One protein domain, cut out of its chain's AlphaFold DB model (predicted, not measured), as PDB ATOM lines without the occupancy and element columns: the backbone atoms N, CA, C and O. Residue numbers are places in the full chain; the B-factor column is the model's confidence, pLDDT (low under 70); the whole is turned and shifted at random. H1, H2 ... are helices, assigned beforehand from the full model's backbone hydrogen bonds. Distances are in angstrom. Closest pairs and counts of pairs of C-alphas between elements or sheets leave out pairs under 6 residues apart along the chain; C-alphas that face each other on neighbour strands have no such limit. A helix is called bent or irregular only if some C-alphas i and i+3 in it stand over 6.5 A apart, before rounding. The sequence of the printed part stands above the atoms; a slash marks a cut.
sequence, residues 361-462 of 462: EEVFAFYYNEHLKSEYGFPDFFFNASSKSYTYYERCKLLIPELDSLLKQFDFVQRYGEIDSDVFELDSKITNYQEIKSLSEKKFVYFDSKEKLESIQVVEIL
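AT A GLANCE: This is residues 361 to 462 of the 462 residues of an uncharacterized protein of Enterococcus faecalis 13-SD-W-01 (UniProt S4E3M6). A small helical body has a long arm that ends in a helix of its own: in the body, the link of residues 377 to 391 passes between the helices H1 and H2, and short H3 lies crosswise near H2. Residues 441 to 462, including H4, stick out from this body and make much of the length. The printed part has 102 residues with four named helices, in the order H1, H2, H3, H4, and no named strand; the class is all helix. It is only just loose, close to extended, with a radius of gyration of the C-alphas of 18.8 A, and spans 54 by 33 by 29 A.

HOW THE PARTS SIT: H1, residues 361 to 376, touches no helix; it has a kink of 41 degrees near residue 370 and is irregular, with C-alphas 369 and 372 7.1 A apart. H2, residues 392 to 416, is apart from H1. H3, residues 421 to 426, is close to H2 but not clearly touching; their closest C-alphas, those of Gln 409 and Phe 424, are 7.8 A apart. The lines of H2 and H3 are only just about perpendicular, at 73 degrees. H4, residues 450 to 460, is apart from H1, H2 and H3. In H3 every O i to N i+4 pair is within hydrogen-bond range; in H1 10 of 12 are, in H2 18 of 21 and in H4 5 of 7.

IN THESE COORDINATES: H1 begins at C-alpha 361 (108.811, 79.376, 62.805) and measures 20.6 A. H2 measures 35.7 A, H3 8.6 A. H4 measures 16.5 A and ends at C-alpha 460 (89.753, 104.292, 41.321).

THE WHOLE: The C-alphas farthest apart, those of Ser 389 and Glu 451, are 55.7 A apart. The printed part has no cut. The links H1 to H2 and H3 to H4 are long; H2 to H3 is tight. pLDDT is under 70 at residues 443, 445 and 453 to 462.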
ATOM      1  N   GLU A 361     109.411  79.336  61.464       95.38
ATOM      2  CA  GLU A 361     108.811  79.376  62.805       95.38
ATOM      3  C   GLU A 361     109.718  80.077  63.830       95.38
ATOM      4  O   GLU A 361     109.206  80.747  64.723       95.38
ATOM      5  N   GLU A 362     111.048  79.995  63.692       96.19
ATOM      6  CA  GLU A 362     111.980  80.753  64.545       96.19
ATOM      7  C   GLU A 362     111.934  82.251  64.231       96.19
ATOM      8  O   GLU A 362     112.008  83.073  65.143       96.19
ATOM      9  N   VAL A 363     111.751  82.612  62.956       96.56
ATOM     10  CA  VAL A 363     111.556  84.010  62.537       96.56
ATOM     11  C   VAL A 363     110.278  84.581  63.163       96.56
ATOM     12  O   VAL A 363     110.293  85.693  63.693       96.56
ATOM     13  N   PHE A 364     109.180  83.814  63.165       95.62
ATOM     14  CA  PHE A 364     107.949  84.211  63.855       95.62
ATOM     15  C   PHE A 364     108.136  84.289  65.372       95.62
ATOM     16  O   PHE A 364     107.686  85.258  65.983       95.62
ATOM     17  N   ALA A 365     108.840  83.329  65.978       97.12
ATOM     18  CA  ALA A 365     109.150  83.365  67.404       97.12
ATOM     19  C   ALA A 365     109.909  84.641  67.781       97.12
ATOM     20  O   ALA A 365     109.505  85.332  68.707       97.12
ATOM     21  N   PHE A 366     110.947  85.010  67.030       97.38
ATOM     22  CA  PHE A 366     111.659  86.272  67.236       97.38
ATOM     23  C   PHE A 366     110.738  87.493  67.123       97.38
ATOM     24  O   PHE A 366     110.814  88.402  67.954       97.38
ATOM     25  N   TYR A 367     109.852  87.522  66.122       96.44
ATOM     26  CA  TYR A 367     108.945  88.651  65.930       96.44
ATOM     27  C   TYR A 367     108.054  88.883  67.155       96.44
ATOM     28  O   TYR A 367     107.984  89.999  67.672       96.44
ATOM     29  N   TYR A 368     107.401  87.823  67.633       96.69
ATOM     30  CA  TYR A 368     106.476  87.918  68.759       96.69
ATOM     31  C   TYR A 368     107.194  88.049  70.104       96.69
ATOM     32  O   TYR A 368     106.809  88.894  70.906       96.69
ATOM     33  N   ASN A 369     108.252  87.270  70.339       97.06
ATOM     34  CA  ASN A 369     108.912  87.190  71.644       97.06
ATOM     35  C   ASN A 369     109.827  88.390  71.927       97.06
ATOM     36  O   ASN A 369     110.080  88.707  73.088       97.06
ATOM     37  N   GLU A 370     110.366  89.032  70.886       96.50
ATOM     38  CA  GLU A 370     111.406  90.057  71.038       96.50
ATOM     39  C   GLU A 370     111.058  91.343  70.285       96.50
ATOM     40  O   GLU A 370     110.968  92.415  70.891       96.50
ATOM     41  N   HIS A 371     110.820  91.241  68.975       96.06
ATOM     42  CA  HIS A 371     110.748  92.401  68.083       96.06
ATOM     43  C   HIS A 371     109.572  93.336  68.398       96.06
ATOM     44  O   HIS A 371     109.740  94.556  68.435       96.06
ATOM     45  N   LEU A 372     108.384  92.781  68.672       94.75
ATOM     46  CA  LEU A 372     107.198  93.571  69.022       94.75
ATOM     47  C   LEU A 372     107.433  94.481  70.232       94.75
ATOM     48  O   LEU A 372     107.039  95.651  70.227       94.75
ATOM     49  N   LYS A 373     108.109  93.960  71.258       95.19
ATOM     50  CA  LYS A 373     108.449  94.730  72.451       95.19
ATOM     51  C   LYS A 373     109.553  95.738  72.165       95.19
ATOM     52  O   LYS A 373     109.408  96.908  72.513       95.19
ATOM     53  N   SER A 374     110.662  95.288  71.575       95.75
ATOM     54  CA  SER A 374     111.865  96.113  71.442       95.75
ATOM     55  C   SER A 374     111.670  97.292  70.494       95.75
ATOM     56  O   SER A 374     112.117  98.392  70.809       95.75
ATOM     57  N   GLU A 375     110.984  97.081  69.368       95.50
ATOM     58  CA  GLU A 375     110.808  98.107  68.335       95.50
ATOM     59  C   GLU A 375     109.535  98.933  68.522       95.50
ATOM     60  O   GLU A 375     109.534 100.142  68.285       95.50
ATOM     61  N   TYR A 376     108.442  98.300  68.956       92.25
ATOM     62  CA  TYR A 376     107.123  98.942  68.983       92.25
ATOM     63  C   TYR A 376     106.573  99.174  70.393       92.25
ATOM     64  O   TYR A 376     105.523  99.801  70.537       92.25
ATOM     65  N   GLY A 377     107.258  98.700  71.438       93.38
ATOM     66  CA  GLY A 377     106.834  98.879  72.828       93.38
ATOM     67  C   GLY A 377     105.561  98.116  73.197       93.38
ATOM     68  O   GLY A 377     104.884  98.500  74.151       93.38
ATOM     69  N   PHE A 378     105.208  97.068  72.445       93.25
ATOM     70  CA  PHE A 378     104.084  96.200  72.796       93.25
ATOM     71  C   PHE A 378     104.391  95.355  74.047       93.25
ATOM     72  O   PHE A 378     105.561  95.172  74.396       93.25
ATOM     73  N   PRO A 379     103.353  94.827  74.725       93.56
ATOM     74  CA  PRO A 379     103.521  93.846  75.796       93.56
ATOM     75  C   PRO A 379     104.269  92.589  75.343       93.56
ATOM     76  O   PRO A 379     104.415  92.333  74.149       93.56
ATOM     77  N   ASP A 380     104.715  91.794  76.315       93.25
ATOM     78  CA  ASP A 380     105.436  90.540  76.081       93.25
ATOM     79  C   ASP A 380     104.512  89.475  75.471       93.25
ATOM     80  O   ASP A 380     103.847  88.723  76.184       93.25
ATOM     81  N   PHE A 381     104.464  89.429  74.139       96.44
ATOM     82  CA  PHE A 381     103.887  88.307  73.407       96.44
ATOM     83  C   PHE A 381     104.799  87.084  73.506       96.44
ATOM     84  O   PHE A 381     106.000  87.186  73.755       96.44
ATOM     85  N   PHE A 382     104.219  85.913  73.270       95.00
ATOM     86  CA  PHE A 382     104.946  84.661  73.202       95.00
ATOM     87  C   PHE A 382     104.457  83.773  72.055       95.00
ATOM     88  O   PHE A 382     103.263  83.676  71.763       95.00
ATOM     89  N   PHE A 383     105.407  83.092  71.429       96.75
ATOM     90  CA  PHE A 383     105.210  82.115  70.374       96.75
ATOM     91  C   PHE A 383     106.289  81.036  70.478       96.75
ATOM     92  O   PHE A 383     107.492  81.333  70.498       96.75
ATOM     93  N   ASN A 384     105.864  79.775  70.523       95.50
ATOM     94  CA  ASN A 384     106.766  78.636  70.629       95.50
ATOM     95  C   ASN A 384     106.978  77.987  69.260       95.50
ATOM     96  O   ASN A 384     106.127  77.246  68.769       95.50
ATOM     97  N   ALA A 385     108.154  78.210  68.668       95.75
ATOM     98  CA  ALA A 385     108.556  77.484  67.468       95.75
ATOM     99  C   ALA A 385     108.630  75.975  67.746       95.75
ATOM    100  O   ALA A 385     109.191  75.529  68.755       95.75
ATOM    101  N   SER A 386     108.077  75.174  66.840       95.94
ATOM    102  CA  SER A 386     108.131  73.722  66.959       95.94
ATOM    103  C   SER A 386     109.545  73.182  66.711       95.94
ATOM    104  O   SER A 386     110.406  73.816  66.101       95.94
ATOM    105  N   SER A 387     109.821  71.970  67.205       93.69
ATOM    106  CA  SER A 387     111.143  71.369  67.023       93.69
ATOM    107  C   SER A 387     111.435  71.096  65.545       93.69
ATOM    108  O   SER A 387     110.663  70.428  64.858       93.69
ATOM    109  N   LYS A 388     112.639  71.466  65.091       91.31
ATOM    110  CA  LYS A 388     113.182  71.100  63.767       91.31
ATOM    111  C   LYS A 388     113.268  69.594  63.519       91.31
ATOM    112  O   LYS A 388     113.377  69.171  62.376       91.31
ATOM    113  N   SER A 389     113.239  68.786  64.581       93.62
ATOM    114  CA  SER A 389     113.254  67.323  64.478       93.62
ATOM    115  C   SER A 389     111.888  66.712  64.140       93.62
ATOM    116  O   SER A 389     111.829  65.543  63.765       93.62
ATOM    117  N   TYR A 390     110.803  67.480  64.271       95.12
ATOM    118  CA  TYR A 390     109.449  67.009  64.013       95.12
ATOM    119  C   TYR A 390     109.141  66.930  62.521       95.12
ATOM    120  O   TYR A 390     109.642  67.701  61.703       95.12
ATOM    121  N   THR A 391     108.261  65.997  62.171       94.44
ATOM    122  CA  THR A 391     107.720  65.886  60.818       94.44
ATOM    123  C   THR A 391     106.835  67.088  60.489       94.44
ATOM    124  O   THR A 391     106.217  67.672  61.379       94.44
ATOM    125  N   TYR A 392     106.675  67.410  59.201       90.31
ATOM    126  CA  TYR A 392     105.738  68.454  58.759       90.31
ATOM    127  C   TYR A 392     104.338  68.292  59.366       90.31
ATOM    128  O   TYR A 392     103.737  69.266  59.802       90.31
ATOM    129  N   TYR A 393     103.831  67.059  59.454       93.44
ATOM    130  CA  TYR A 393     102.519  66.782  60.040       93.44
ATOM    131  C   TYR A 393     102.437  67.146  61.530       93.44
ATOM    132  O   TYR A 393     101.438  67.715  61.971       93.44
ATOM    133  N   GLU A 394     103.472  66.825  62.307       95.56
ATOM    134  CA  GLU A 394     103.553  67.183  63.726       95.56
ATOM    135  C   GLU A 394     103.686  68.695  63.906       95.56
ATOM    136  O   GLU A 394     102.957  69.272  64.708       95.56
ATOM    137  N   ARG A 395     104.536  69.349  63.105       94.62
ATOM    138  CA  ARG A 395     104.695  70.810  63.117       94.62
ATOM    139  C   ARG A 395     103.382  71.525  62.792       94.62
ATOM    140  O   ARG A 395     102.950  72.374  63.562       94.62
ATOM    141  N   CYS A 396     102.663  71.106  61.745       92.19
ATOM    142  CA  CYS A 396     101.347  71.666  61.405       92.19
ATOM    143  C   CYS A 396     100.325  71.534  62.545       92.19
ATOM    144  O   CYS A 396      99.508  72.431  62.741       92.19
ATOM    145  N   LYS A 397     100.353  70.431  63.305       94.25
ATOM    146  CA  LYS A 397      99.466  70.254  64.466       94.25
ATOM    147  C   LYS A 397      99.790  71.191  65.622       94.25
ATOM    148  O   LYS A 397      98.875  71.542  66.356       94.25
ATOM    149  N   LEU A 398     101.064  71.531  65.805       95.19
ATOM    150  CA  LEU A 398     101.526  72.407  66.881       95.19
ATOM    151  C   LEU A 398     101.359  73.886  66.528       95.19
ATOM    152  O   LEU A 398     101.035  74.679  67.402       95.19
ATOM    153  N   LEU A 399     101.496  74.241  65.248       93.69
ATOM    154  CA  LEU A 399     101.371  75.621  64.785       93.69
ATOM    155  C   LEU A 399      99.959  76.192  64.989       93.69
ATOM    156  O   LEU A 399      99.822  77.352  65.357       93.69
ATOM    157  N   ILE A 400      98.906  75.396  64.768       91.38
ATOM    158  CA  ILE A 400      97.513  75.873  64.877       91.38
ATOM    159  C   ILE A 400      97.196  76.399  66.295       91.38
ATOM    160  O   ILE A 400      96.775  77.550  66.398       91.38
ATOM    161  N   PRO A 401      97.442  75.640  67.387       91.44
ATOM    162  CA  PRO A 401      97.286  76.156  68.749       91.44
ATOM    163  C   PRO A 401      98.109  77.411  69.058       91.44
ATOM    164  O   PRO A 401      97.634  78.279  69.786       91.44
ATOM    165  N   GLU A 402      99.325  77.531  68.517       93.56
ATOM    166  CA  GLU A 402     100.159  78.725  68.717       93.56
ATOM    167  C   GLU A 402      99.564  79.953  68.010       93.56
ATOM    168  O   GLU A 402      99.529  81.039  68.585       93.56
ATOM    169  N   LEU A 403      99.003  79.795  66.804       92.31
ATOM    170  CA  LEU A 403      98.272  80.873  66.126       92.31
ATOM    171  C   LEU A 403      97.004  81.281  66.897       92.31
ATOM    172  O   LEU A 403      96.742  82.475  67.044       92.31
ATOM    173  N   ASP A 404      96.247  80.322  67.439       90.94
ATOM    174  CA  ASP A 404      95.083  80.607  68.294       90.94
ATOM    175  C   ASP A 404      95.496  81.340  69.587       90.94
ATOM    176  O   ASP A 404      94.824  82.282  70.023       90.94
ATOM    177  N   SER A 405      96.633  80.951  70.177       92.25
ATOM    178  CA  SER A 405      97.234  81.628  71.330       92.25
ATOM    179  C   SER A 405      97.545  83.091  71.013       92.25
ATOM    180  O   SER A 405      97.156  83.971  71.780       92.25
ATOM    181  N   LEU A 406      98.159  83.383  69.862       93.69
ATOM    182  CA  LEU A 406      98.467  84.755  69.441       93.69
ATOM    183  C   LEU A 406      97.214  85.631  69.301       93.69
ATOM    184  O   LEU A 406      97.224  86.794  69.708       93.69
ATOM    185  N   LEU A 407      96.115  85.084  68.773       92.38
ATOM    186  CA  LEU A 407      94.843  85.813  68.678       92.38
ATOM    187  C   LEU A 407      94.295  86.174  70.058       92.38
ATOM    188  O   LEU A 407      93.799  87.283  70.268       92.38
ATOM    189  N   LYS A 408      94.392  85.247  71.011       91.88
ATOM    190  CA  LYS A 408      93.999  85.487  72.400       91.88
ATOM    191  C   LYS A 408      94.918  86.497  73.087       91.88
ATOM    192  O   LYS A 408      94.419  87.383  73.770       91.88
ATOM    193  N   GLN A 409      96.229  86.416  72.871       93.69
ATOM    194  CA  GLN A 409      97.184  87.396  73.395       93.69
ATOM    195  C   GLN A 409      96.862  88.804  72.877       93.69
ATOM    196  O   GLN A 409      96.817  89.756  73.651       93.69
ATOM    197  N   PHE A 410      96.531  88.937  71.590       93.00
ATOM    198  CA  PHE A 410      96.118  90.217  71.019       93.00
ATOM    199  C   PHE A 410      94.807  90.746  71.625       93.00
ATOM    200  O   PHE A 410      94.708  91.936  71.924       93.00
ATOM    201  N   ASP A 411      93.811  89.886  71.856       91.56
ATOM    202  CA  ASP A 411      92.570  90.257  72.558       91.56
ATOM    203  C   ASP A 411      92.841  90.723  74.003       91.56
ATOM    204  O   ASP A 411      92.246  91.702  74.452       91.56
ATOM    205  N   PHE A 412      93.794  90.105  74.706       92.12
ATOM    206  CA  PHE A 412      94.236  90.546  76.034       92.12
ATOM    207  C   PHE A 412      94.865  91.937  75.994       92.12
ATOM    208  O   PHE A 412      94.433  92.822  76.734       92.12
ATOM    209  N   VAL A 413      95.796  92.179  75.067       92.94
ATOM    210  CA  VAL A 413      96.382  93.512  74.867       92.94
ATOM    211  C   VAL A 413      95.300  94.542  74.544       92.94
ATOM    212  O   VAL A 413      95.310  95.647  75.078       92.94
ATOM    213  N   GLN A 414      94.320  94.182  73.719       90.50
ATOM    214  CA  GLN A 414      93.222  95.073  73.353       90.50
ATOM    215  C   GLN A 414      92.297  95.409  74.538       90.50
ATOM    216  O   GLN A 414      91.774  96.525  74.598       90.50
ATOM    217  N   ARG A 415      92.064  94.469  75.462       88.56
ATOM    218  CA  ARG A 415      91.147  94.641  76.605       88.56
ATOM    219  C   ARG A 415      91.810  95.221  77.846       88.56
ATOM    220  O   ARG A 415      91.191  96.033  78.531       88.56
ATOM    221  N   TYR A 416      93.021  94.770  78.144       90.62
ATOM    222  CA  TYR A 416      93.717  95.018  79.403       90.62
ATOM    223  C   TYR A 416      94.984  95.857  79.219       90.62
ATOM    224  O   TYR A 416      95.483  96.415  80.188       90.62
ATOM    225  N   GLY A 417      95.484  95.998  77.986       91.56
ATOM    226  CA  GLY A 417      96.749  96.681  77.698       91.56
ATOM    227  C   GLY A 417      97.989  95.829  77.974       91.56
ATOM    228  O   GLY A 417      99.098  96.281  77.713       91.56
ATOM    229  N   GLU A 418      97.813  94.603  78.467       93.69
ATOM    230  CA  GLU A 418      98.879  93.681  78.850       93.69
ATOM    231  C   GLU A 418      98.435  92.222  78.692       93.69
ATOM    232  O   GLU A 418      97.254  91.935  78.476       93.69
ATOM    233  N   ILE A 419      99.393  91.302  78.810       93.81
ATOM    234  CA  ILE A 419      99.167  89.856  78.818       93.81
ATOM    235  C   ILE A 419      99.541  89.351  80.216       93.81
ATOM    236  O   ILE A 419     100.683  88.974  80.467       93.81
ATOM    237  N   ASP A 420      98.589  89.394  81.151       91.38
ATOM    238  CA  ASP A 420      98.756  88.793  82.480       91.38
ATOM    239  C   ASP A 420      98.743  87.262  82.343       91.38
ATOM    240  O   ASP A 420      97.741  86.689  81.910       91.38
ATOM    241  N   SER A 421      99.852  86.603  82.691       86.94
ATOM    242  CA  SER A 421     100.024  85.152  82.537       86.94
ATOM    243  C   SER A 421      99.024  84.332  83.349       86.94
ATOM    244  O   SER A 421      98.512  83.332  82.848       86.94
ATOM    245  N   ASP A 422      98.704  84.763  84.570       88.81
ATOM    246  CA  ASP A 422      97.819  84.022  85.471       88.81
ATOM    247  C   ASP A 422      96.383  84.072  84.943       88.81
ATOM    248  O   ASP A 422      95.673  83.064  84.905       88.81
ATOM    249  N   VAL A 423      95.951  85.246  84.475       89.81
ATOM    250  CA  VAL A 423      94.636  85.411  83.846       89.81
ATOM    251  C   VAL A 423      94.594  84.708  82.491       89.81
ATOM    252  O   VAL A 423      93.594  84.065  82.162       89.81
ATOM    253  N   PHE A 424      95.672  84.795  81.711       90.62
ATOM    254  CA  PHE A 424      95.760  84.162  80.404       90.62
ATOM    255  C   PHE A 424      95.621  82.644  80.514       90.62
ATOM    256  O   PHE A 424      94.840  82.065  79.767       90.62
ATOM    257  N   GLU A 425      96.295  81.978  81.449       86.88
ATOM    258  CA  GLU A 425      96.172  80.522  81.610       86.88
ATOM    259  C   GLU A 425      94.776  80.080  82.078       86.88
ATOM    260  O   GLU A 425      94.282  79.029  81.662       86.88
ATOM    261  N   LEU A 426      94.114  80.886  82.913       88.69
ATOM    262  CA  LEU A 426      92.778  80.584  83.432       88.69
ATOM    263  C   LEU A 426      91.657  80.827  82.410       88.69
ATOM    264  O   LEU A 426      90.592  80.207  82.502       88.69
ATOM    265  N   ASP A 427      91.868  81.720  81.442       82.38
ATOM    266  CA  ASP A 427      90.868  82.017  80.421       82.38
ATOM    267  C   ASP A 427      90.797  80.898  79.368       82.38
ATOM    268  O   ASP A 427      91.607  80.797  78.450       82.38
ATOM    269  N   SER A 428      89.795  80.033  79.475       75.12
ATOM    270  CA  SER A 428      89.578  78.929  78.527       75.12
ATOM    271  C   SER A 428      88.814  79.339  77.262       75.12
ATOM    272  O   SER A 428      88.486  78.483  76.436       75.12
ATOM    273  N   LYS A 429      88.494  80.629  77.090       76.31
ATOM    274  CA  LYS A 429      87.704  81.091  75.952       76.31
ATOM    275  C   LYS A 429      88.506  80.999  74.651       76.31
ATOM    276  O   LYS A 429      89.587  81.564  74.523       76.31
ATOM    277  N   ILE A 430      87.921  80.335  73.652       73.88
ATOM    278  CA  ILE A 430      88.399  80.393  72.267       73.88
ATOM    279  C   ILE A 430      87.996  81.749  71.686       73.88
ATOM    280  O   ILE A 430      86.812  82.103  71.670       73.88
ATOM    281  N   THR A 431      88.977  82.507  71.209       79.19
ATOM    282  CA  THR A 431      88.754  83.829  70.625       79.19
ATOM    283  C   THR A 431      88.143  83.693  69.234       79.19
ATOM    284  O   THR A 431      88.788  83.245  68.291       79.19
ATOM    285  N   ASN A 432      86.881  84.094  69.084       79.94
ATOM    286  CA  ASN A 432      86.243  84.166  67.774       79.94
ATOM    287  C   ASN A 432      86.776  85.390  67.011       79.94
ATOM    288  O   ASN A 432      86.732  86.500  67.538       79.94
ATOM    289  N   TYR A 433      87.205  85.216  65.756       80.38
ATOM    290  CA  TYR A 433      87.659  86.307  64.882       80.38
ATOM    291  C   TYR A 433      86.679  87.491  64.801       80.38
ATOM    292  O   TYR A 433      87.114  88.631  64.670       80.38
ATOM    293  N   GLN A 434      85.369  87.247  64.910       81.19
ATOM    294  CA  GLN A 434      84.346  88.303  64.898       81.19
ATOM    295  C   GLN A 434      84.338  89.165  66.169       81.19
ATOM    296  O   GLN A 434      83.813  90.277  66.160       81.19
ATOM    297  N   GLU A 435      84.892  88.652  67.265       82.12
ATOM    298  CA  GLU A 435      84.937  89.323  68.565       82.12
ATOM    299  C   GLU A 435      86.258  90.066  68.798       82.12
ATOM    300  O   GLU A 435      86.328  90.900  69.703       82.12
ATOM    301  N   ILE A 436      87.283  89.802  67.977       82.00
ATOM    302  CA  ILE A 436      88.578  90.479  68.066       82.00
ATOM    303  C   ILE A 436      88.400  91.937  67.658       82.00
ATOM    304  O   ILE A 436      88.168  92.280  66.495       82.00
ATOM    305  N   LYS A 437      88.521  92.819  68.642       83.50
ATOM    306  CA  LYS A 437      88.423  94.260  68.434       83.50
ATOM    307  C   LYS A 437      89.727  94.822  67.878       83.50
ATOM    308  O   LYS A 437      90.800  94.242  67.977       83.50
ATOM    309  N   SER A 438      89.612  96.000  67.287       83.19
ATOM    310  CA  SER A 438      90.738  96.785  66.790       83.19
ATOM    311  C   SER A 438      91.363  97.610  67.918       83.19
ATOM    312  O   SER A 438      90.642  98.089  68.792       83.19
ATOM    313  N   LEU A 439      92.679  97.844  67.855       85.06
ATOM    314  CA  LEU A 439      93.347  98.866  68.678       85.06
ATOM    315  C   LEU A 439      92.983 100.294  68.229       85.06
ATOM    316  O   LEU A 439      93.084 101.237  69.003       85.06
ATOM    317  N   SER A 440      92.525 100.455  66.983       82.44
ATOM    318  CA  SER A 440      91.940 101.703  66.483       82.44
ATOM    319  C   SER A 440      90.427 101.720  66.698       82.44
ATOM    320  O   SER A 440      89.727 100.818  66.227       82.44
ATOM    321  N   GLU A 441      89.919 102.778  67.334       76.25
ATOM    322  CA  GLU A 441      88.485 102.995  67.582       76.25
ATOM    323  C   GLU A 441      87.662 103.158  66.291       76.25
ATOM    324  O   GLU A 441      86.468 102.860  66.269       76.25
ATOM    325  N   LYS A 442      88.284 103.626  65.199       76.44
ATOM    326  CA  LYS A 442      87.617 103.941  63.922       76.44
ATOM    327  C   LYS A 442      88.247 103.172  62.765       76.44
ATOM    328  O   LYS A 442      88.903 103.749  61.903       76.44
ATOM    329  N   LYS A 443      88.050 101.853  62.757       69.19
ATOM    330  CA  LYS A 443      88.613 100.955  61.733       69.19
ATOM    331  C   LYS A 443      87.819 100.923  60.423       69.19
ATOM    332  O   LYS A 443      88.410 100.758  59.363       69.19
ATOM    333  N   PHE A 444      86.495 101.058  60.489       70.38
ATOM    334  CA  PHE A 444      85.614 100.880  59.335       70.38
ATOM    335  C   PHE A 444      84.758 102.120  59.092       70.38
ATOM    336  O   PHE A 444      84.214 102.704  60.031       70.38
ATOM    337  N   VAL A 445      84.613 102.485  57.820       69.75
ATOM    338  CA  VAL A 445      83.628 103.462  57.354       69.75
ATOM    339  C   VAL A 445      82.462 102.678  56.769       69.75
ATOM    340  O   VAL A 445      82.639 101.904  55.831       69.75
ATOM    341  N   TYR A 446      81.276 102.858  57.342       71.00
ATOM    342  CA  TYR A 446      80.056 102.238  56.843       71.00
ATOM    343  C   TYR A 446      79.302 103.246  55.984       71.00
ATOM    344  O   TYR A 446      79.003 104.353  56.434       71.00
ATOM    345  N   PHE A 447      78.999 102.855  54.751       74.69
ATOM    346  CA  PHE A 447      78.158 103.641  53.859       74.69
ATOM    347  C   PHE A 447      76.687 103.299  54.107       74.69
ATOM    348  O   PHE A 447      76.336 102.154  54.374       74.69
ATOM    349  N   ASP A 448      75.823 104.308  54.021       81.50
ATOM    350  CA  ASP A 448      74.376 104.171  54.238       81.50
ATOM    351  C   ASP A 448      73.632 103.557  53.039       81.50
ATOM    352  O   ASP A 448      72.438 103.278  53.126       81.50
ATOM    353  N   SER A 449      74.321 103.358  51.914       78.31
ATOM    354  CA  SER A 449      73.751 102.854  50.668       78.31
ATOM    355  C   SER A 449      74.815 102.175  49.809       78.31
ATOM    356  O   SER A 449      75.977 102.588  49.777       78.31
ATOM    357  N   LYS A 450      74.396 101.135  49.081       72.25
ATOM    358  CA  LYS A 450      75.246 100.402  48.133       72.25
ATOM    359  C   LYS A 450      75.698 101.292  46.965       72.25
ATOM    360  O   LYS A 450      76.853 101.237  46.571       72.25
ATOM    361  N   GLU A 451      74.829 102.194  46.513       73.38
ATOM    362  CA  GLU A 451      75.117 103.166  45.446       73.38
ATOM    363  C   GLU A 451      76.304 104.083  45.786       73.38
ATOM    364  O   GLU A 451      77.138 104.366  44.927       73.38
ATOM    365  N   LYS A 452      76.441 104.517  47.049       72.25
ATOM    366  CA  LYS A 452      77.598 105.322  47.473       72.25
ATOM    367  C   LYS A 452      78.897 104.523  47.457       72.25
ATOM    368  O   LYS A 452      79.920 105.067  47.051       72.25
ATOM    369  N   LEU A 453      78.854 103.255  47.866       67.31
ATOM    370  CA  LEU A 453      80.010 102.359  47.798       67.31
ATOM    371  C   LEU A 453      80.479 102.189  46.341       67.31
ATOM    372  O   LEU A 453      81.655 102.376  46.044       67.31
ATOM    373  N   GLU A 454      79.539 101.921  45.433       64.75
ATOM    374  CA  GLU A 454      79.799 101.745  43.999       64.75
ATOM    375  C   GLU A 454      80.340 103.039  43.355       64.75
ATOM    376  O   GLU A 454      81.264 102.988  42.546       64.75
ATOM    377  N   SER A 455      79.854 104.217  43.767       60.88
ATOM    378  CA  SER A 455      80.319 105.507  43.227       60.88
ATOM    379  C   SER A 455      81.788 105.840  43.526       60.88
ATOM    380  O   SER A 455      82.409 106.576  42.763       60.88
ATOM    381  N   ILE A 456      82.352 105.300  44.613       61.19
ATOM    382  CA  ILE A 456      83.755 105.521  44.998       61.19
ATOM    383  C   ILE A 456      84.684 104.594  44.207       61.19
ATOM    384  O   ILE A 456      85.742 105.032  43.769       61.19
ATOM    385  N   GLN A 457      84.263 103.352  43.942       50.78
ATOM    386  CA  GLN A 457      85.039 102.402  43.135       50.78
ATOM    387  C   GLN A 457      85.232 102.874  41.685       50.78
ATOM    388  O   GLN A 457      86.282 102.640  41.095       50.78
ATOM    389  N   VAL A 458      84.260 103.599  41.115       37.66
ATOM    390  CA  VAL A 458      84.380 104.175  39.759       37.66
ATOM    391  C   VAL A 458      85.498 105.227  39.674       37.66
ATOM    392  O   VAL A 458      86.061 105.426  38.601       37.66
ATOM    393  N   VAL A 459      85.853 105.876  40.787       35.56
ATOM    394  CA  VAL A 459      86.921 106.890  40.833       35.56
ATOM    395  C   VAL A 459      88.317 106.257  40.876       35.56
ATOM    396  O   VAL A 459      89.269 106.907  40.468       35.56
ATOM    397  N   GLU A 460      88.458 104.999  41.305       33.44
ATOM    398  CA  GLU A 460      89.753 104.292  41.321       33.44
ATOM    399  C   GLU A 460      90.102 103.621  39.976       33.44
ATOM    400  O   GLU A 460      91.231 103.173  39.790       33.44
ATOM    401  N   ILE A 461      89.159 103.564  39.025       31.62
ATOM    402  CA  ILE A 461      89.335 102.948  37.690       31.62
ATOM    403  C   ILE A 461      89.583 104.008  36.583       31.62
ATOM    404  O   ILE A 461      89.830 103.655  35.427       31.62
ATOM    405  N   LEU A 462      89.575 105.304  36.920       27.55
ATOM    406  CA  LEU A 462      89.952 106.424  36.036       27.55
ATOM    407  C   LEU A 462      91.278 107.039  36.480       27.55
ATOM    408  O   LEU A 462      92.059 107.422  35.577       27.55
TER     409      LEU A 462